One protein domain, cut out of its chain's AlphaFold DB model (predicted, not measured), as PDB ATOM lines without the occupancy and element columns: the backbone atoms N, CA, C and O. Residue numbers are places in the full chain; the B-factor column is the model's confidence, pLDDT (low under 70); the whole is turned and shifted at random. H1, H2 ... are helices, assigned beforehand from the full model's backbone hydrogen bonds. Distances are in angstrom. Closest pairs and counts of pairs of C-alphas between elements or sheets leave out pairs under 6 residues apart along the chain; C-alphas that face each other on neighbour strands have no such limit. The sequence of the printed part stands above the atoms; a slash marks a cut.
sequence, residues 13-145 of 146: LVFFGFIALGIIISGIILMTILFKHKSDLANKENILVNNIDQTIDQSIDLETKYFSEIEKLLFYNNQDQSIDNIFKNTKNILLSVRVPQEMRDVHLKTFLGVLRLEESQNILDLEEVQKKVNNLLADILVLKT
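Overview. This is residues 13 to 145 of the 146 residues of an uncharacterized protein of Candidatus Magasanikbacteria bacterium (UniProt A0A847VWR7). A long helix, H1, kinked by 48 degrees near residue 49, sticks out with residues 13 to 58 from a compact head, where its residues 67 to 77 pack on an up-and-down bundle of H2, H3 and H4, each running against the one before. The printed part has 133 residues with four named helices, H1 to H4, all helix in class. It is extended, radius of gyration of the C-alphas 27.5 A, spanning 91 by 37 by 18 A.

Arrangement. H1, residues 13 to 77, touches H2, residues 83 to 96, with residues 69 to 77 alone; the closest C-alphas, Asn 77 and Ile 86, are 5.9 A apart. H3, residues 101 to 119, touches H4, residues 126 to 145, at a shallow tilt of 7 degrees, opposite ways; the closest C-alphas, Thr 110 and Leu 136, are 5.4 A apart. O i to N i+4 pairs are within hydrogen-bond range throughout H2, and in 55 of 61 in H1, 13 of 15 in H3 and 12 of 16 in H4.

Along the chain. H1 runs 84.6 A from C-alpha 13 at (-25.977, -98.330, -4.464). H2 spans 20.1 A, H3 28.2 A and H4 29.2 A, ending at C-alpha 145 at (-15.042, -19.899, -2.811).

Size, cuts and confidence. The printed part has no cut and no long link. Residues 13 to 15, 34 to 60 and 145 have pLDDT under 70.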
ATOM      1  N   LEU A  13     -27.414 -98.644  -4.450       65.62
ATOM      2  CA  LEU A  13     -25.977 -98.330  -4.464       65.62
ATOM      3  C   LEU A  13     -25.615 -97.293  -5.541       65.62
ATOM      4  O   LEU A  13     -24.822 -96.391  -5.293       65.62
ATOM      5  N   VAL A  14     -26.227 -97.398  -6.723       66.12
ATOM      6  CA  VAL A  14     -26.031 -96.436  -7.818       66.12
ATOM      7  C   VAL A  14     -26.624 -95.074  -7.443       66.12
ATOM      8  O   VAL A  14     -25.999 -94.045  -7.679       66.12
ATOM      9  N   PHE A  15     -27.785 -95.066  -6.780       69.38
ATOM     10  CA  PHE A  15     -28.427 -93.847  -6.288       69.38
ATOM     11  C   PHE A  15     -27.581 -93.127  -5.220       69.38
ATOM     12  O   PHE A  15     -27.361 -91.922  -5.323       69.38
ATOM     13  N   PHE A  16     -27.012 -93.865  -4.258       72.88
ATOM     14  CA  PHE A  16     -26.064 -93.305  -3.284       72.88
ATOM     15  C   PHE A  16     -24.782 -92.775  -3.942       72.88
ATOM     16  O   PHE A  16     -24.247 -91.762  -3.494       72.88
ATOM     17  N   GLY A  17     -24.325 -93.397  -5.035       74.94
ATOM     18  CA  GLY A  17     -23.206 -92.895  -5.834       74.94
ATOM     19  C   GLY A  17     -23.471 -91.509  -6.435       74.94
ATOM     20  O   GLY A  17     -22.625 -90.625  -6.321       74.94
ATOM     21  N   PHE A  18     -24.661 -91.284  -7.004       80.12
ATOM     22  CA  PHE A  18     -25.047 -89.971  -7.543       80.12
ATOM     23  C   PHE A  18     -25.177 -88.899  -6.456       80.12
ATOM     24  O   PHE A  18     -24.750 -87.762  -6.661       80.12
ATOM     25  N   ILE A  19     -25.710 -89.261  -5.287       81.25
ATOM     26  CA  ILE A  19     -25.822 -88.345  -4.145       81.25
ATOM     27  C   ILE A  19     -24.434 -87.924  -3.653       81.25
ATOM     28  O   ILE A  19     -24.183 -86.734  -3.466       81.25
ATOM     29  N   ALA A  20     -23.512 -88.878  -3.494       81.19
ATOM     30  CA  ALA A  20     -22.142 -88.586  -3.081       81.19
ATOM     31  C   ALA A  20     -21.423 -87.674  -4.089       81.19
ATOM     32  O   ALA A  20     -20.747 -86.726  -3.687       81.19
ATOM     33  N   LEU A  21     -21.621 -87.902  -5.394       82.06
ATOM     34  CA  LEU A  21     -21.050 -87.054  -6.443       82.06
ATOM     35  C   LEU A  21     -21.564 -85.607  -6.358       82.06
ATOM     36  O   LEU A  21     -20.779 -84.666  -6.471       82.06
ATOM     37  N   GLY A  22     -22.867 -85.425  -6.114       83.75
ATOM     38  CA  GLY A  22     -23.483 -84.102  -5.974       83.75
ATOM     39  C   GLY A  22     -22.927 -83.303  -4.794       83.75
ATOM     40  O   GLY A  22     -22.652 -82.111  -4.932       83.75
ATOM     41  N   ILE A  23     -22.685 -83.963  -3.657       84.94
ATOM     42  CA  ILE A  23     -22.101 -83.328  -2.464       84.94
ATOM     43  C   ILE A  23     -20.671 -82.848  -2.747       84.94
ATOM     44  O   ILE A  23     -20.313 -81.726  -2.387       84.94
ATOM     45  N   ILE A  24     -19.865 -83.659  -3.441       85.00
ATOM     46  CA  ILE A  24     -18.482 -83.305  -3.800       85.00
ATOM     47  C   ILE A  24     -18.460 -82.096  -4.747       85.00
ATOM     48  O   ILE A  24     -17.719 -81.142  -4.509       85.00
ATOM     49  N   ILE A  25     -19.306 -82.097  -5.782       84.31
ATOM     50  CA  ILE A  25     -19.405 -80.986  -6.743       84.31
ATOM     51  C   ILE A  25     -19.854 -79.699  -6.039       84.31
ATOM     52  O   ILE A  25     -19.254 -78.643  -6.244       84.31
ATOM     53  N   SER A  26     -20.852 -79.788  -5.153       83.94
ATOM     54  CA  SER A  26     -21.310 -78.646  -4.355       83.94
ATOM     55  C   SER A  26     -20.197 -78.079  -3.468       83.94
ATOM     56  O   SER A  26     -20.071 -76.861  -3.360       83.94
ATOM     57  N   GLY A  27     -19.373 -78.936  -2.856       83.25
ATOM     58  CA  GLY A  27     -18.238 -78.508  -2.034       83.25
ATOM     59  C   GLY A  27     -17.160 -77.770  -2.834       83.25
ATOM     60  O   GLY A  27     -16.658 -76.739  -2.386       83.25
ATOM     61  N   ILE A  28     -16.846 -78.245  -4.044       83.19
ATOM     62  CA  ILE A  28     -15.873 -77.601  -4.945       83.19
ATOM     63  C   ILE A  28     -16.377 -76.221  -5.396       83.19
ATOM     64  O   ILE A  28     -15.616 -75.250  -5.406       83.19
ATOM     65  N   ILE A  29     -17.667 -76.097  -5.715       81.69
ATOM     66  CA  ILE A  29     -18.278 -74.811  -6.085       81.69
ATOM     67  C   ILE A  29     -18.231 -73.832  -4.905       81.69
ATOM     68  O   ILE A  29     -17.834 -72.681  -5.076       81.69
ATOM     69  N   LEU A  30     -18.552 -74.287  -3.689       80.62
ATOM     70  CA  LEU A  30     -18.483 -73.435  -2.499       80.62
ATOM     71  C   LEU A  30     -17.053 -72.938  -2.233       80.62
ATOM     72  O   LEU A  30     -16.849 -71.759  -1.948       80.62
ATOM     73  N   MET A  31     -16.060 -73.825  -2.372       79.00
ATOM     74  CA  MET A  31     -14.653 -73.464  -2.199       79.00
ATOM     75  C   MET A  31     -14.179 -72.464  -3.253       79.00
ATOM     76  O   MET A  31     -13.513 -71.492  -2.907       79.00
ATOM     77  N   THR A  32     -14.548 -72.638  -4.524       76.38
ATOM     78  CA  THR A  32     -14.155 -71.679  -5.571       76.38
ATOM     79  C   THR A  32     -14.766 -70.295  -5.344       76.38
ATOM     80  O   THR A  32     -14.069 -69.301  -5.534       76.38
ATOM     81  N   ILE A  33     -16.008 -70.201  -4.853       73.06
ATOM     82  CA  ILE A  33     -16.637 -68.921  -4.485       73.06
ATOM     83  C   ILE A  33     -15.902 -68.262  -3.304       73.06
ATOM     84  O   ILE A  33     -15.581 -67.075  -3.366       73.06
ATOM     85  N   LEU A  34     -15.576 -69.027  -2.258       69.06
ATOM     86  CA  LEU A  34     -14.862 -68.530  -1.074       69.06
ATOM     87  C   LEU A  34     -13.436 -68.049  -1.391       69.06
ATOM     88  O   LEU A  34     -13.022 -66.994  -0.908       69.06
ATOM     89  N   PHE A  35     -12.689 -68.786  -2.217       66.12
ATOM     90  CA  PHE A  35     -11.329 -68.399  -2.601       66.12
ATOM     91  C   PHE A  35     -11.307 -67.230  -3.590       66.12
ATOM     92  O   PHE A  35     -10.473 -66.338  -3.435       66.12
ATOM     93  N   LYS A  36     -12.258 -67.167  -4.535       61.19
ATOM     94  CA  LYS A  36     -12.387 -66.037  -5.469       61.19
ATOM     95  C   LYS A  36     -12.709 -64.727  -4.741       61.19
ATOM     96  O   LYS A  36     -12.213 -63.673  -5.125       61.19
ATOM     97  N   HIS A  37     -13.471 -64.792  -3.646       55.38
ATOM     98  CA  HIS A  37     -13.771 -63.611  -2.836       55.38
ATOM     99  C   HIS A  37     -12.545 -63.082  -2.071       55.38
ATOM    100  O   HIS A  37     -12.372 -61.873  -1.956       55.38
ATOM    101  N   LYS A  38     -11.646 -63.958  -1.595       53.59
ATOM    102  CA  LYS A  38     -10.417 -63.526  -0.900       53.59
ATOM    103  C   LYS A  38      -9.366 -62.927  -1.839       53.59
ATOM    104  O   LYS A  38      -8.680 -61.990  -1.441       53.59
ATOM    105  N   SER A  39      -9.250 -63.428  -3.070       54.28
ATOM    106  CA  SER A  39      -8.323 -62.875  -4.066       54.28
ATOM    107  C   SER A  39      -8.746 -61.494  -4.578       54.28
ATOM    108  O   SER A  39      -7.885 -60.660  -4.844       54.28
ATOM    109  N   ASP A  40     -10.053 -61.225  -4.663       53.00
ATOM    110  CA  ASP A  40     -10.562 -59.901  -5.057       53.00
ATOM    111  C   ASP A  40     -10.349 -58.840  -3.968       53.00
ATOM    112  O   ASP A  40     -10.137 -57.672  -4.285       53.00
ATOM    113  N   LEU A  41     -10.352 -59.223  -2.683       53.03
ATOM    114  CA  LEU A  41     -10.117 -58.276  -1.588       53.03
ATOM    115  C   LEU A  41      -8.660 -57.786  -1.524       53.03
ATOM    116  O   LEU A  41      -8.443 -56.595  -1.321       53.03
ATOM    117  N   ALA A  42      -7.676 -58.657  -1.764       52.78
ATOM    118  CA  ALA A  42      -6.258 -58.273  -1.766       52.78
ATOM    119  C   ALA A  42      -5.872 -57.385  -2.969       52.78
ATOM    120  O   ALA A  42      -4.968 -56.556  -2.876       52.78
ATOM    121  N   ASN A  43      -6.585 -57.516  -4.094       50.06
ATOM    122  CA  ASN A  43      -6.419 -56.630  -5.249       50.06
ATOM    123  C   ASN A  43      -7.122 -55.277  -5.056       50.06
ATOM    124  O   ASN A  43      -6.678 -54.268  -5.596       50.06
ATOM    125  N   LYS A  44      -8.194 -55.224  -4.256       49.69
ATOM    126  CA  LYS A  44      -8.949 -53.989  -3.997       49.69
ATOM    127  C   LYS A  44      -8.150 -52.949  -3.207       49.69
ATOM    128  O   LYS A  44      -8.340 -51.757  -3.426       49.69
ATOM    129  N   GLU A  45      -7.251 -53.389  -2.330       47.72
ATOM    130  CA  GLU A  45      -6.436 -52.500  -1.492       47.72
ATOM    131  C   GLU A  45      -5.348 -51.768  -2.302       47.72
ATOM    132  O   GLU A  45      -5.179 -50.562  -2.154       47.72
ATOM    133  N   ASN A  46      -4.699 -52.448  -3.257       48.91
ATOM    134  CA  ASN A  46      -3.732 -51.817  -4.169       48.91
ATOM    135  C   ASN A  46      -4.398 -50.945  -5.252       48.91
ATOM    136  O   ASN A  46      -3.808 -49.979  -5.728       48.91
ATOM    137  N   ILE A  47      -5.643 -51.255  -5.627       50.56
ATOM    138  CA  ILE A  47      -6.436 -50.455  -6.571       50.56
ATOM    139  C   ILE A  47      -6.949 -49.157  -5.919       50.56
ATOM    140  O   ILE A  47      -7.147 -48.165  -6.614       50.56
ATOM    141  N   LEU A  48      -7.151 -49.123  -4.598       50.81
ATOM    142  CA  LEU A  48      -7.630 -47.928  -3.893       50.81
ATOM    143  C   LEU A  48      -6.586 -46.803  -3.856       50.81
ATOM    144  O   LEU A  48      -6.952 -45.657  -4.083       50.81
ATOM    145  N   VAL A  49      -5.304 -47.113  -3.648       51.50
ATOM    146  CA  VAL A  49      -4.252 -46.083  -3.540       51.50
ATOM    147  C   VAL A  49      -3.976 -45.404  -4.889       51.50
ATOM    148  O   VAL A  49      -3.934 -44.182  -4.949       51.50
ATOM    149  N   ASN A  50      -3.910 -46.161  -5.992       48.69
ATOM    150  CA  ASN A  50      -3.726 -45.580  -7.332       48.69
ATOM    151  C   ASN A  50      -4.990 -44.909  -7.900       48.69
ATOM    152  O   ASN A  50      -4.880 -44.035  -8.758       48.69
ATOM    153  N   ASN A  51      -6.189 -45.294  -7.448       47.44
ATOM    154  CA  ASN A  51      -7.410 -44.606  -7.868       47.44
ATOM    155  C   ASN A  51      -7.612 -43.283  -7.142       47.44
ATOM    156  O   ASN A  51      -8.237 -42.415  -7.729       47.44
ATOM    157  N   ILE A  52      -7.128 -43.085  -5.914       51.19
ATOM    158  CA  ILE A  52      -7.319 -41.802  -5.218       51.19
ATOM    159  C   ILE A  52      -6.663 -40.667  -6.017       51.19
ATOM    160  O   ILE A  52      -7.337 -39.684  -6.307       51.19
ATOM    161  N   ASP A  53      -5.435 -40.857  -6.503       45.62
ATOM    162  CA  ASP A  53      -4.746 -39.841  -7.312       45.62
ATOM    163  C   ASP A  53      -5.435 -39.589  -8.668       45.62
ATOM    164  O   ASP A  53      -5.578 -38.441  -9.084       45.62
ATOM    165  N   GLN A  54      -5.963 -40.626  -9.333       51.12
ATOM    166  CA  GLN A  54      -6.722 -40.459 -10.586       51.12
ATOM    167  C   GLN A  54      -8.139 -39.892 -10.382       51.12
ATOM    168  O   GLN A  54      -8.663 -39.201 -11.255       51.12
ATOM    169  N   THR A  55      -8.773 -40.175  -9.242       52.47
ATOM    170  CA  THR A  55     -10.121 -39.684  -8.913       52.47
ATOM    171  C   THR A  55     -10.068 -38.223  -8.475       52.47
ATOM    172  O   THR A  55     -10.985 -37.474  -8.801       52.47
ATOM    173  N   ILE A  56      -8.994 -37.796  -7.800       54.41
ATOM    174  CA  ILE A  56      -8.762 -36.389  -7.444       54.41
ATOM    175  C   ILE A  56      -8.637 -35.544  -8.718       54.41
ATOM    176  O   ILE A  56      -9.388 -34.581  -8.872       54.41
ATOM    177  N   ASP A  57      -7.802 -35.955  -9.675       53.81
ATOM    178  CA  ASP A  57      -7.619 -35.232 -10.944       53.81
ATOM    179  C   ASP A  57      -8.924 -35.143 -11.762       53.81
ATOM    180  O   ASP A  57      -9.295 -34.081 -12.266       53.81
ATOM    181  N   GLN A  58      -9.699 -36.235 -11.826       61.03
ATOM    182  CA  GLN A  58     -11.015 -36.248 -12.482       61.03
ATOM    183  C   GLN A  58     -12.077 -35.423 -11.737       61.03
ATOM    184  O   GLN A  58     -12.992 -34.887 -12.366       61.03
ATOM    185  N   SER A  59     -11.996 -35.336 -10.405       60.44
ATOM    186  CA  SER A  59     -12.929 -34.552  -9.589       60.44
ATOM    187  C   SER A  59     -12.706 -33.045  -9.736       60.44
ATOM    188  O   SER A  59     -13.683 -32.313  -9.883       60.44
ATOM    189  N   ILE A  60     -11.445 -32.603  -9.807       64.12
ATOM    190  CA  ILE A  60     -11.070 -31.196 -10.021       64.12
ATOM    191  C   ILE A  60     -11.489 -30.742 -11.427       64.12
ATOM    192  O   ILE A  60     -12.046 -29.651 -11.599       64.12
ATOM    193  N   ASP A  61     -11.288 -31.596 -12.436       78.62
ATOM    194  CA  ASP A  61     -11.754 -31.337 -13.805       78.62
ATOM    195  C   ASP A  61     -13.291 -31.266 -13.877       78.62
ATOM    196  O   ASP A  61     -13.861 -30.372 -14.509       78.62
ATOM    197  N   LEU A  62     -13.987 -32.155 -13.157       85.25
ATOM    198  CA  LEU A  62     -15.447 -32.154 -13.097       85.25
ATOM    199  C   LEU A  62     -16.006 -30.881 -12.450       85.25
ATOM    200  O   LEU A  62     -16.971 -30.315 -12.961       85.25
ATOM    201  N   GLU A  63     -15.427 -30.444 -11.335       87.06
ATOM    202  CA  GLU A  63     -15.852 -29.242 -10.620       87.06
ATOM    203  C   GLU A  63     -15.615 -27.978 -11.450       87.06
ATOM    204  O   GLU A  63     -16.521 -27.157 -11.618       87.06
ATOM    205  N   THR A  64     -14.439 -27.865 -12.067       87.75
ATOM    206  CA  THR A  64     -14.107 -26.745 -12.958       87.75
ATOM    207  C   THR A  64     -15.070 -26.677 -14.140       87.75
ATOM    208  O   THR A  64     -15.595 -25.610 -14.473       87.75
ATOM    209  N   LYS A  65     -15.356 -27.829 -14.757       88.75
ATOM    210  CA  LYS A  65     -16.312 -27.928 -15.859       88.75
ATOM    211  C   LYS A  65     -17.728 -27.579 -15.412       88.75
ATOM    212  O   LYS A  65     -18.410 -26.838 -16.113       88.75
ATOM    213  N   TYR A  66     -18.156 -28.070 -14.250       91.88
ATOM    214  CA  TYR A  66     -19.457 -27.751 -13.673       91.88
ATOM    215  C   TYR A  66     -19.624 -26.240 -13.488       91.88
ATOM    216  O   TYR A  66     -20.569 -25.665 -14.025       91.88
ATOM    217  N   PHE A  67     -18.677 -25.573 -12.825       92.19
ATOM    218  CA  PHE A  67     -18.742 -24.123 -12.638       92.19
ATOM    219  C   PHE A  67     -18.689 -23.346 -13.947       92.19
ATOM    220  O   PHE A  67     -19.432 -22.380 -14.095       92.19
ATOM    221  N   SER A  68     -17.884 -23.785 -14.915       91.31
ATOM    222  CA  SER A  68     -17.840 -23.148 -16.233       91.31
ATOM    223  C   SER A  68     -19.206 -23.168 -16.927       91.31
ATOM    224  O   SER A  68     -19.610 -22.163 -17.507       91.31
ATOM    225  N   GLU A  69     -19.955 -24.271 -16.843       91.19
ATOM    226  CA  GLU A  69     -21.308 -24.344 -17.414       91.19
ATOM    227  C   GLU A  69     -22.308 -23.430 -16.680       91.19
ATOM    228  O   GLU A  69     -23.146 -22.791 -17.320       91.19
ATOM    229  N   ILE A  70     -22.193 -23.297 -15.354       92.12
ATOM    230  CA  ILE A  70     -23.029 -22.372 -14.566       92.12
ATOM    231  C   ILE A  70     -22.685 -20.900 -14.861       92.12
ATOM    232  O   ILE A  70     -23.577 -20.059 -14.973       92.12
ATOM    233  N   GLU A  71     -21.409 -20.567 -15.042       91.12
ATOM    234  CA  GLU A  71     -20.972 -19.214 -15.413       91.12
ATOM    235  C   GLU A  71     -21.439 -18.831 -16.824       91.12
ATOM    236  O   GLU A  71     -21.915 -17.714 -17.040       91.12
ATOM    237  N   LYS A  72     -21.388 -19.771 -17.779       89.50
ATOM    238  CA  LYS A  72     -21.965 -19.572 -19.117       89.50
ATOM    239  C   LYS A  72     -23.457 -19.268 -19.036       89.50
ATOM    240  O   LYS A  72     -23.919 -18.362 -19.724       89.50
ATOM    241  N   LEU A  73     -24.203 -19.982 -18.189       88.38
ATOM    242  CA  LEU A  73     -25.630 -19.730 -17.973       88.38
ATOM    243  C   LEU A  73     -25.908 -18.296 -17.523       88.38
ATOM    244  O   LEU A  73     -26.777 -17.639 -18.089       88.38
ATOM    245  N   LEU A  74     -25.150 -17.795 -16.546       88.00
ATOM    246  CA  LEU A  74     -25.282 -16.411 -16.086       88.00
ATOM    247  C   LEU A  74     -25.003 -15.411 -17.208       88.00
ATOM    248  O   LEU A  74     -25.728 -14.431 -17.356       88.00
ATOM    249  N   PHE A  75     -23.975 -15.661 -18.022       87.00
ATOM    250  CA  PHE A  75     -23.677 -14.811 -19.170       87.00
ATOM    251  C   PHE A  75     -24.817 -14.812 -20.198       87.00
ATOM    252  O   PHE A  75     -25.227 -13.744 -20.647       87.00
ATOM    253  N   TYR A  76     -25.360 -15.984 -20.542       84.31
ATOM    254  CA  TYR A  76     -26.470 -16.099 -21.491       84.31
ATOM    255  C   TYR A  76     -27.755 -15.447 -20.976       84.31
ATOM    256  O   TYR A  76     -28.418 -14.748 -21.736       84.31
ATOM    257  N   ASN A  77     -28.086 -15.618 -19.695       85.94
ATOM    258  CA  ASN A  77     -29.304 -15.059 -19.105       85.94
ATOM    259  C   ASN A  77     -29.302 -13.524 -19.055       85.94
ATOM    260  O   ASN A  77     -30.371 -12.920 -19.051       85.94
ATOM    261  N   ASN A  78     -28.120 -12.898 -19.041       82.25
ATOM    262  CA  ASN A  78     -27.955 -11.441 -19.072       82.25
ATOM    263  C   ASN A  78     -28.015 -10.838 -20.488       82.25
ATOM    264  O   ASN A  78     -27.851  -9.630 -20.644       82.25
ATOM    265  N   GLN A  79     -28.207 -11.652 -21.527       83.50
ATOM    266  CA  GLN A  79     -28.461 -11.161 -22.882       83.50
ATOM    267  C   GLN A  79     -29.951 -10.839 -23.067       83.50
ATOM    268  O   GLN A  79     -30.793 -11.353 -22.330       83.50
ATOM    269  N   ASP A  80     -30.286 -10.032 -24.081       71.00
ATOM    270  CA  ASP A  80     -31.678  -9.780 -24.483       71.00
ATOM    271  C   ASP A  80     -32.323 -11.081 -24.992       71.00
ATOM    272  O   ASP A  80     -32.211 -11.456 -26.162       71.00
ATOM    273  N   GLN A  81     -32.975 -11.808 -24.084       78.75
ATOM    274  CA  GLN A  81     -33.657 -13.073 -24.342       78.75
ATOM    275  C   GLN A  81     -35.073 -13.030 -23.764       78.75
ATOM    276  O   GLN A  81     -35.339 -12.347 -22.778       78.75
ATOM    277  N   SER A  82     -36.004 -13.775 -24.366       89.00
ATOM    278  CA  SER A  82     -37.350 -13.919 -23.806       89.00
ATOM    279  C   SER A  82     -37.333 -14.718 -22.498       89.00
ATOM    280  O   SER A  82     -36.489 -15.596 -22.305       89.00
ATOM    281  N   ILE A  83     -38.322 -14.465 -21.635       87.62
ATOM    282  CA  ILE A  83     -38.542 -15.196 -20.373       87.62
ATOM    283  C   ILE A  83     -38.561 -16.717 -20.607       87.62
ATOM    284  O   ILE A  83     -37.844 -17.461 -19.935       87.62
ATOM    285  N   ASP A  84     -39.295 -17.175 -21.624       89.75
ATOM    286  CA  ASP A  84     -39.380 -18.598 -21.975       89.75
ATOM    287  C   ASP A  84     -38.010 -19.194 -22.332       89.75
ATOM    288  O   ASP A  84     -37.698 -20.331 -21.966       89.75
ATOM    289  N   ASN A  85     -37.165 -18.430 -23.034       90.38
ATOM    290  CA  ASN A  85     -35.828 -18.880 -23.408       90.38
ATOM    291  C   ASN A  85     -34.906 -18.967 -22.190       90.38
ATOM    292  O   ASN A  85     -34.153 -19.934 -22.090       90.38
ATOM    293  N   ILE A  86     -35.006 -18.030 -21.242       90.38
ATOM    294  CA  ILE A  86     -34.244 -18.071 -19.986       90.38
ATOM    295  C   ILE A  86     -34.560 -19.360 -19.224       90.38
ATOM    296  O   ILE A  86     -33.645 -20.113 -18.876       90.38
ATOM    297  N   PHE A  87     -35.843 -19.670 -19.014       92.62
ATOM    298  CA  PHE A  87     -36.242 -20.885 -18.302       92.62
ATOM    299  C   PHE A  87     -35.853 -22.152 -19.058       92.62
ATOM    300  O   PHE A  87     -35.284 -23.079 -18.473       92.62
ATOM    301  N   LYS A  88     -36.111 -22.202 -20.368       92.06
ATOM    302  CA  LYS A  88     -35.772 -23.356 -21.203       92.06
ATOM    303  C   LYS A  88     -34.269 -23.638 -21.203       92.06
ATOM    304  O   LYS A  88     -33.869 -24.779 -20.974       92.06
ATOM    305  N   ASN A  89     -33.443 -22.618 -21.423       90.69
ATOM    306  CA  ASN A  89     -31.988 -22.758 -21.471       90.69
ATOM    307  C   ASN A  89     -31.426 -23.139 -20.099       90.69
ATOM    308  O   ASN A  89     -30.643 -24.086 -20.004       90.69
ATOM    309  N   THR A  90     -31.895 -22.474 -19.039       92.12
ATOM    310  CA  THR A  90     -31.476 -22.765 -17.663       92.12
ATOM    311  C   THR A  90     -31.785 -24.209 -17.282       92.12
ATOM    312  O   THR A  90     -30.890 -24.934 -16.848       92.12
ATOM    313  N   LYS A  91     -33.015 -24.682 -17.507       93.81
ATOM    314  CA  LYS A  91     -33.395 -26.071 -17.205       93.81
ATOM    315  C   LYS A  91     -32.594 -27.085 -18.012       93.81
ATOM    316  O   LYS A  91     -32.122 -28.066 -17.446       93.81
ATOM    317  N   ASN A  92     -32.434 -26.855 -19.314       92.31
ATOM    318  CA  ASN A  92     -31.705 -27.776 -20.182       92.31
ATOM    319  C   ASN A  92     -30.255 -27.942 -19.726       92.31
ATOM    320  O   ASN A  92     -29.771 -29.068 -19.630       92.31
ATOM    321  N   ILE A  93     -29.581 -26.837 -19.404       89.31
ATOM    322  CA  ILE A  93     -28.189 -26.895 -18.969       89.31
ATOM    323  C   ILE A  93     -28.088 -27.566 -17.597       89.31
ATOM    324  O   ILE A  93     -27.294 -28.496 -17.460       89.31
ATOM    325  N   LEU A  94     -28.941 -27.200 -16.631       92.06
ATOM    326  CA  LEU A  94     -28.954 -27.837 -15.308       92.06
ATOM    327  C   LEU A  94     -29.195 -29.355 -15.390       92.06
ATOM    328  O   LEU A  94     -28.527 -30.111 -14.698       92.06
ATOM    329  N   LEU A  95     -30.074 -29.825 -16.280       93.19
ATOM    330  CA  LEU A  95     -30.311 -31.262 -16.480       93.19
ATOM    331  C   LEU A  95     -29.172 -31.981 -17.219       93.19
ATOM    332  O   LEU A  95     -29.022 -33.195 -17.085       93.19
ATOM    333  N   SER A  96     -28.403 -31.258 -18.032       88.75
ATOM    334  CA  SER A  96     -27.341 -31.836 -18.863       88.75
ATOM    335  C   SER A  96     -25.970 -31.864 -18.186       88.75
ATOM    336  O   SER A  96     -25.106 -32.655 -18.574       88.75
ATOM    337  N   VAL A  97     -25.748 -31.005 -17.188       90.81
ATOM    338  CA  VAL A  97     -24.444 -30.871 -16.546       90.81
ATOM    339  C   VAL A  97     -24.224 -31.997 -15.538       90.81
ATOM    340  O   VAL A  97     -25.095 -32.343 -14.740       90.81
ATOM    341  N   ARG A  98     -23.029 -32.590 -15.553       89.19
ATOM    342  CA  ARG A  98     -22.639 -33.546 -14.517       89.19
ATOM    343  C   ARG A  98     -22.284 -32.775 -13.245       89.19
ATOM    344  O   ARG A  98     -21.435 -31.892 -13.280       89.19
ATOM    345  N   VAL A  99     -22.927 -33.134 -12.138       90.62
ATOM    346  CA  VAL A  99     -22.827 -32.404 -10.868       90.62
ATOM    347  C   VAL A  99     -21.848 -33.107  -9.917       90.62
ATOM    348  O   VAL A  99     -22.009 -34.311  -9.680       90.62
ATOM    349  N   PRO A 100     -20.863 -32.390  -9.343       89.19
ATOM    350  CA  PRO A 100     -20.024 -32.905  -8.265       89.19
ATOM    351  C   PRO A 100     -20.856 -33.349  -7.059       89.19
ATOM    352  O   PRO A 100     -21.893 -32.762  -6.750       89.19
ATOM    353  N   GLN A 101     -20.397 -34.383  -6.350       87.00
ATOM    354  CA  GLN A 101     -21.138 -34.972  -5.231       87.00
ATOM    355  C   GLN A 101     -21.519 -33.948  -4.153       87.00
ATOM    356  O   GLN A 101     -22.655 -33.967  -3.680       87.00
ATOM    357  N   GLU A 102     -20.595 -33.059  -3.804       86.44
ATOM    358  CA  GLU A 102     -20.765 -32.064  -2.740       86.44
ATOM    359  C   GLU A 102     -21.778 -30.967  -3.097       86.44
ATOM    360  O   GLU A 102     -22.357 -30.337  -2.217       86.44
ATOM    361  N   MET A 103     -22.058 -30.776  -4.391       89.88
ATOM    362  CA  MET A 103     -22.923 -29.704  -4.893       89.88
ATOM    363  C   MET A 103     -24.326 -30.177  -5.273       89.88
ATOM    364  O   MET A 103     -25.164 -29.356  -5.644       89.88
ATOM    365  N   ARG A 104     -24.614 -31.483  -5.178       90.31
ATOM    366  CA  ARG A 104     -25.896 -32.068  -5.618       90.31
ATOM    367  C   ARG A 104     -27.107 -31.440  -4.940       90.31
ATOM    368  O   ARG A 104     -28.097 -31.166  -5.613       90.31
ATOM    369  N   ASP A 105     -27.024 -31.189  -3.638       92.69
ATOM    370  CA  ASP A 105     -28.154 -30.659  -2.871       92.69
ATOM    371  C   ASP A 105     -28.475 -29.218  -3.275       92.69
ATOM    372  O   ASP A 105     -29.637 -28.869  -3.501       92.69
ATOM    373  N   VAL A 106     -27.441 -28.385  -3.428       92.88
ATOM    374  CA  VAL A 106     -27.601 -26.996  -3.872       92.88
ATOM    375  C   VAL A 106     -28.072 -26.953  -5.320       92.88
ATOM    376  O   VAL A 106     -29.024 -26.240  -5.619       92.88
ATOM    377  N   HIS A 107     -27.506 -27.787  -6.192       94.38
ATOM    378  CA  HIS A 107     -27.945 -27.916  -7.578       94.38
ATOM    379  C   HIS A 107     -29.431 -28.289  -7.686       94.38
ATOM    380  O   HIS A 107     -30.186 -27.642  -8.411       94.38
ATOM    381  N   LEU A 108     -29.876 -29.301  -6.932       94.00
ATOM    382  CA  LEU A 108     -31.275 -29.725  -6.920       94.00
ATOM    383  C   LEU A 108     -32.190 -28.614  -6.397       94.00
ATOM    384  O   LEU A 108     -33.245 -28.357  -6.975       94.00
ATOM    385  N   LYS A 109     -31.784 -27.925  -5.325       94.50
ATOM    386  CA  LYS A 109     -32.532 -26.790  -4.777       94.50
ATOM    387  C   LYS A 109     -32.664 -25.660  -5.801       94.50
ATOM    388  O   LYS A 109     -33.762 -25.132  -5.965       94.50
ATOM    389  N   THR A 110     -31.584 -25.327  -6.506       94.38
ATOM    390  CA  THR A 110     -31.579 -24.332  -7.586       94.38
ATOM    391  C   THR A 110     -32.511 -24.753  -8.717       94.38
ATOM    392  O   THR A 110     -33.371 -23.969  -9.111       94.38
ATOM    393  N   PHE A 111     -32.428 -26.001  -9.183       95.31
ATOM    394  CA  PHE A 111     -33.301 -26.524 -10.236       95.31
ATOM    395  C   PHE A 111     -34.790 -26.452  -9.857       95.31
ATOM    396  O   PHE A 111     -35.609 -25.949 -10.627       95.31
ATOM    397  N   LEU A 112     -35.146 -26.877  -8.641       94.44
ATOM    398  CA  LEU A 112     -36.516 -26.766  -8.132       94.44
ATOM    399  C   LEU A 112     -36.959 -25.305  -7.969       94.44
ATOM    400  O   LEU A 112     -38.125 -24.989  -8.192       94.44
ATOM    401  N   GLY A 113     -36.044 -24.411  -7.590       93.94
ATOM    402  CA  GLY A 113     -36.300 -22.974  -7.528       93.94
ATOM    403  C   GLY A 113     -36.650 -22.389  -8.895       93.94
ATOM    404  O   GLY A 113     -37.616 -21.640  -9.003       93.94
ATOM    405  N   VAL A 114     -35.921 -22.786  -9.942       93.62
ATOM    406  CA  VAL A 114     -36.185 -22.365 -11.328       93.62
ATOM    407  C   VAL A 114     -37.562 -22.843 -11.795       93.62
ATOM    408  O   VAL A 114     -38.308 -22.048 -12.359       93.62
ATOM    409  N   LEU A 115     -37.943 -24.091 -11.498       93.81
ATOM    410  CA  LEU A 115     -39.277 -24.615 -11.833       93.81
ATOM    411  C   LEU A 115     -40.404 -23.827 -11.150       93.81
ATOM    412  O   LEU A 115     -41.376 -23.449 -11.794       93.81
ATOM    413  N   ARG A 116     -40.255 -23.522  -9.858       92.50
ATOM    414  CA  ARG A 116     -41.245 -22.716  -9.122       92.50
ATOM    415  C   ARG A 116     -41.354 -21.293  -9.665       92.50
ATOM    416  O   ARG A 116     -42.440 -20.724  -9.680       92.50
ATOM    417  N   LEU A 117     -40.233 -20.705 -10.092       92.25
ATOM    418  CA  LEU A 117     -40.235 -19.377 -10.703       92.25
ATOM    419  C   LEU A 117     -40.982 -19.373 -12.035       92.25
ATOM    420  O   LEU A 117     -41.783 -18.468 -12.255       92.25
ATOM    421  N   GLU A 118     -40.766 -20.390 -12.870       91.00
ATOM    422  CA  GLU A 118     -41.471 -20.570 -14.142       91.00
ATOM    423  C   GLU A 118     -42.988 -20.695 -13.930       91.00
ATOM    424  O   GLU A 118     -43.764 -20.035 -14.615       91.00
ATOM    425  N   GLU A 119     -43.433 -21.444 -12.917       89.06
ATOM    426  CA  GLU A 119     -44.859 -21.527 -12.555       89.06
ATOM    427  C   GLU A 119     -45.453 -20.159 -12.162       89.06
ATOM    428  O   GLU A 119     -46.630 -19.889 -12.405       89.06
ATOM    429  N   SER A 120     -44.636 -19.272 -11.589       85.00
ATOM    430  CA  SER A 120     -45.031 -17.920 -11.170       85.00
ATOM    431  C   SER A 120     -44.770 -16.820 -12.213       85.00
ATOM    432  O   SER A 120     -44.990 -15.643 -11.921       85.00
ATOM    433  N   GLN A 121     -44.320 -17.172 -13.423       77.25
ATOM    434  CA  GLN A 121     -43.790 -16.211 -14.403       77.25
ATOM    435  C   GLN A 121     -44.792 -15.142 -14.858       77.25
ATOM    436  O   GLN A 121     -44.391 -14.034 -15.190       77.25
ATOM    437  N   ASN A 122     -46.096 -15.437 -14.823       74.19
ATOM    438  CA  ASN A 122     -47.153 -14.521 -15.277       74.19
ATOM    439  C   ASN A 122     -47.272 -13.232 -14.440       74.19
ATOM    440  O   ASN A 122     -48.053 -12.349 -14.783       74.19
ATOM    441  N   ILE A 123     -46.547 -13.146 -13.324       75.69
ATOM    442  CA  ILE A 123     -46.599 -12.035 -12.368       75.69
ATOM    443  C   ILE A 123     -45.333 -11.166 -12.463       75.69
ATOM    444  O   ILE A 123     -45.313 -10.056 -11.941       75.69
ATOM    445  N   LEU A 124     -44.280 -11.656 -13.124       79.19
ATOM    446  CA  LEU A 124     -42.935 -11.093 -13.062       79.19
ATOM    447  C   LEU A 124     -42.547 -10.458 -14.399       79.19
ATOM    448  O   LEU A 124     -42.852 -10.997 -15.464       79.19
ATOM    449  N   ASP A 125     -41.847  -9.328 -14.342       86.62
ATOM    450  CA  ASP A 125     -41.220  -8.740 -15.523       86.62
ATOM    451  C   ASP A 125     -39.909  -9.471 -15.884       86.62
ATOM    452  O   ASP A 125     -39.381 -10.291 -15.126       86.62
ATOM    453  N   LEU A 126     -39.395  -9.218 -17.092       85.56
ATOM    454  CA  LEU A 126     -38.192  -9.884 -17.603       85.56
ATOM    455  C   LEU A 126     -36.978  -9.661 -16.689       85.56
ATOM    456  O   LEU A 126     -36.233 -10.603 -16.419       85.56
ATOM    457  N   GLU A 127     -36.798  -8.434 -16.201       87.94
ATOM    458  CA  GLU A 127     -35.670  -8.059 -15.349       87.94
ATOM    459  C   GLU A 127     -35.737  -8.777 -13.992       87.94
ATOM    460  O   GLU A 127     -34.735  -9.302 -13.497       87.94
ATOM    461  N   GLU A 128     -36.928  -8.885 -13.401       88.88
ATOM    462  CA  GLU A 128     -37.151  -9.596 -12.150       88.88
ATOM    463  C   GLU A 128     -36.957 -11.108 -12.320       88.88
ATOM    464  O   GLU A 128     -36.352 -11.745 -11.449       88.88
ATOM    465  N   VAL A 129     -37.393 -11.688 -13.445       89.12
ATOM    466  CA  VAL A 129     -37.109 -13.094 -13.775       89.12
ATOM    467  C   VAL A 129     -35.606 -13.326 -13.907       89.12
ATOM    468  O   VAL A 129     -35.077 -14.220 -13.242       89.12
ATOM    469  N   GLN A 130     -34.902 -12.512 -14.701       90.06
ATOM    470  CA  GLN A 130     -33.447 -12.605 -14.873       90.06
ATOM    471  C   GLN A 130     -32.735 -12.529 -13.526       90.06
ATOM    472  O   GLN A 130     -31.933 -13.400 -13.187       90.06
ATOM    473  N   LYS A 131     -33.083 -11.536 -12.705       91.31
ATOM    474  CA  LYS A 131     -32.504 -11.352 -11.374       91.31
ATOM    475  C   LYS A 131     -32.747 -12.556 -10.469       91.31
ATOM    476  O   LYS A 131     -31.818 -13.018  -9.810       91.31
ATOM    477  N   LYS A 132     -33.973 -13.085 -10.423       92.12
ATOM    478  CA  LYS A 132     -34.310 -14.233  -9.566       92.12
ATOM    479  C   LYS A 132     -33.609 -15.511 -10.017       92.12
ATOM    480  O   LYS A 132     -33.060 -16.214  -9.172       92.12
ATOM    481  N   VAL A 133     -33.569 -15.790 -11.321       91.88
ATOM    482  CA  VAL A 133     -32.840 -16.945 -11.867       91.88
ATOM    483  C   VAL A 133     -31.342 -16.810 -11.594       91.88
ATOM    484  O   VAL A 133     -30.725 -17.749 -11.094       91.88
ATOM    485  N   ASN A 134     -30.761 -15.634 -11.830       93.12
ATOM    486  CA  ASN A 134     -29.342 -15.391 -11.582       93.12
ATOM    487  C   ASN A 134     -28.981 -15.518 -10.099       93.12
ATOM    488  O   ASN A 134     -27.940 -16.084  -9.783       93.12
ATOM    489  N   ASN A 135     -29.849 -15.075  -9.187       93.38
ATOM    490  CA  ASN A 135     -29.646 -15.274  -7.751       93.38
ATOM    491  C   ASN A 135     -29.620 -16.765  -7.377       93.38
ATOM    492  O   ASN A 135     -28.749 -17.189  -6.622       93.38
ATOM    493  N   LEU A 136     -30.520 -17.579  -7.940       92.81
ATOM    494  CA  LEU A 136     -30.521 -19.028  -7.700       92.81
ATOM    495  C   LEU A 136     -29.265 -19.723  -8.246       92.81
ATOM    496  O   LEU A 136     -28.813 -20.716  -7.675       92.81
ATOM    497  N   LEU A 137     -28.714 -19.232  -9.359       92.00
ATOM    498  CA  LEU A 137     -27.453 -19.726  -9.918       92.00
ATOM    499  C   LEU A 137     -26.243 -19.238  -9.106       92.00
ATOM    500  O   LEU A 137     -25.274 -19.978  -8.945       92.00
ATOM    501  N   ALA A 138     -26.299 -18.027  -8.547       90.12
ATOM    502  CA  ALA A 138     -25.244 -17.475  -7.703       90.12
ATOM    503  C   ALA A 138     -25.042 -18.287  -6.413       90.12
ATOM    504  O   ALA A 138     -23.900 -18.461  -5.993       90.12
ATOM    505  N   ASP A 139     -26.107 -18.861  -5.841       89.19
ATOM    506  CA  ASP A 139     -26.019 -19.771  -4.685       89.19
ATOM    507  C   ASP A 139     -25.076 -20.963  -4.943       89.19
ATOM    508  O   ASP A 139     -24.391 -21.424  -4.028       89.19
ATOM    509  N   ILE A 140     -24.999 -21.442  -6.191       88.06
ATOM    510  CA  ILE A 140     -24.055 -22.493  -6.593       88.06
ATOM    511  C   ILE A 140     -22.626 -21.936  -6.611       88.06
ATOM    512  O   ILE A 140     -21.714 -22.574  -6.091       88.06
ATOM    513  N   LEU A 141     -22.421 -20.746  -7.180       86.38
ATOM    514  CA  LEU A 141     -21.091 -20.144  -7.318       86.38
ATOM    515  C   LEU A 141     -20.452 -19.751  -5.984       86.38
ATOM    516  O   LEU A 141     -19.228 -19.756  -5.881       86.38
ATOM    517  N   VAL A 142     -21.244 -19.465  -4.947       85.94
ATOM    518  CA  VAL A 142     -20.715 -19.222  -3.593       85.94
ATOM    519  C   VAL A 142     -19.894 -20.419  -3.096       85.94
ATOM    520  O   VAL A 142     -18.900 -20.233  -2.392       85.94
ATOM    521  N   LEU A 143     -20.249 -21.643  -3.501       82.06
ATOM    522  CA  LEU A 143     -19.517 -22.852  -3.121       82.06
ATOM    523  C   LEU A 143     -18.126 -22.942  -3.754       82.06
ATOM    524  O   LEU A 143     -17.266 -23.576  -3.168       82.06
ATOM    525  N   LYS A 144     -17.873 -22.254  -4.876       78.38
ATOM    526  CA  LYS A 144     -16.547 -22.186  -5.521       78.38
ATOM    527  C   LYS A 144     -15.485 -21.534  -4.626       78.38
ATOM    528  O   LYS A 144     -14.293 -21.695  -4.853       78.38
ATOM    529  N   THR A 145     -15.922 -20.708  -3.674       67.12
ATOM    530  CA  THR A 145     -15.042 -19.899  -2.811       67.12
ATOM    531  C   THR A 145     -14.799 -20.504  -1.429       67.12
ATOM    532  O   THR A 145     -14.107 -19.886  -0.620       67.12
TER     533      THR A 145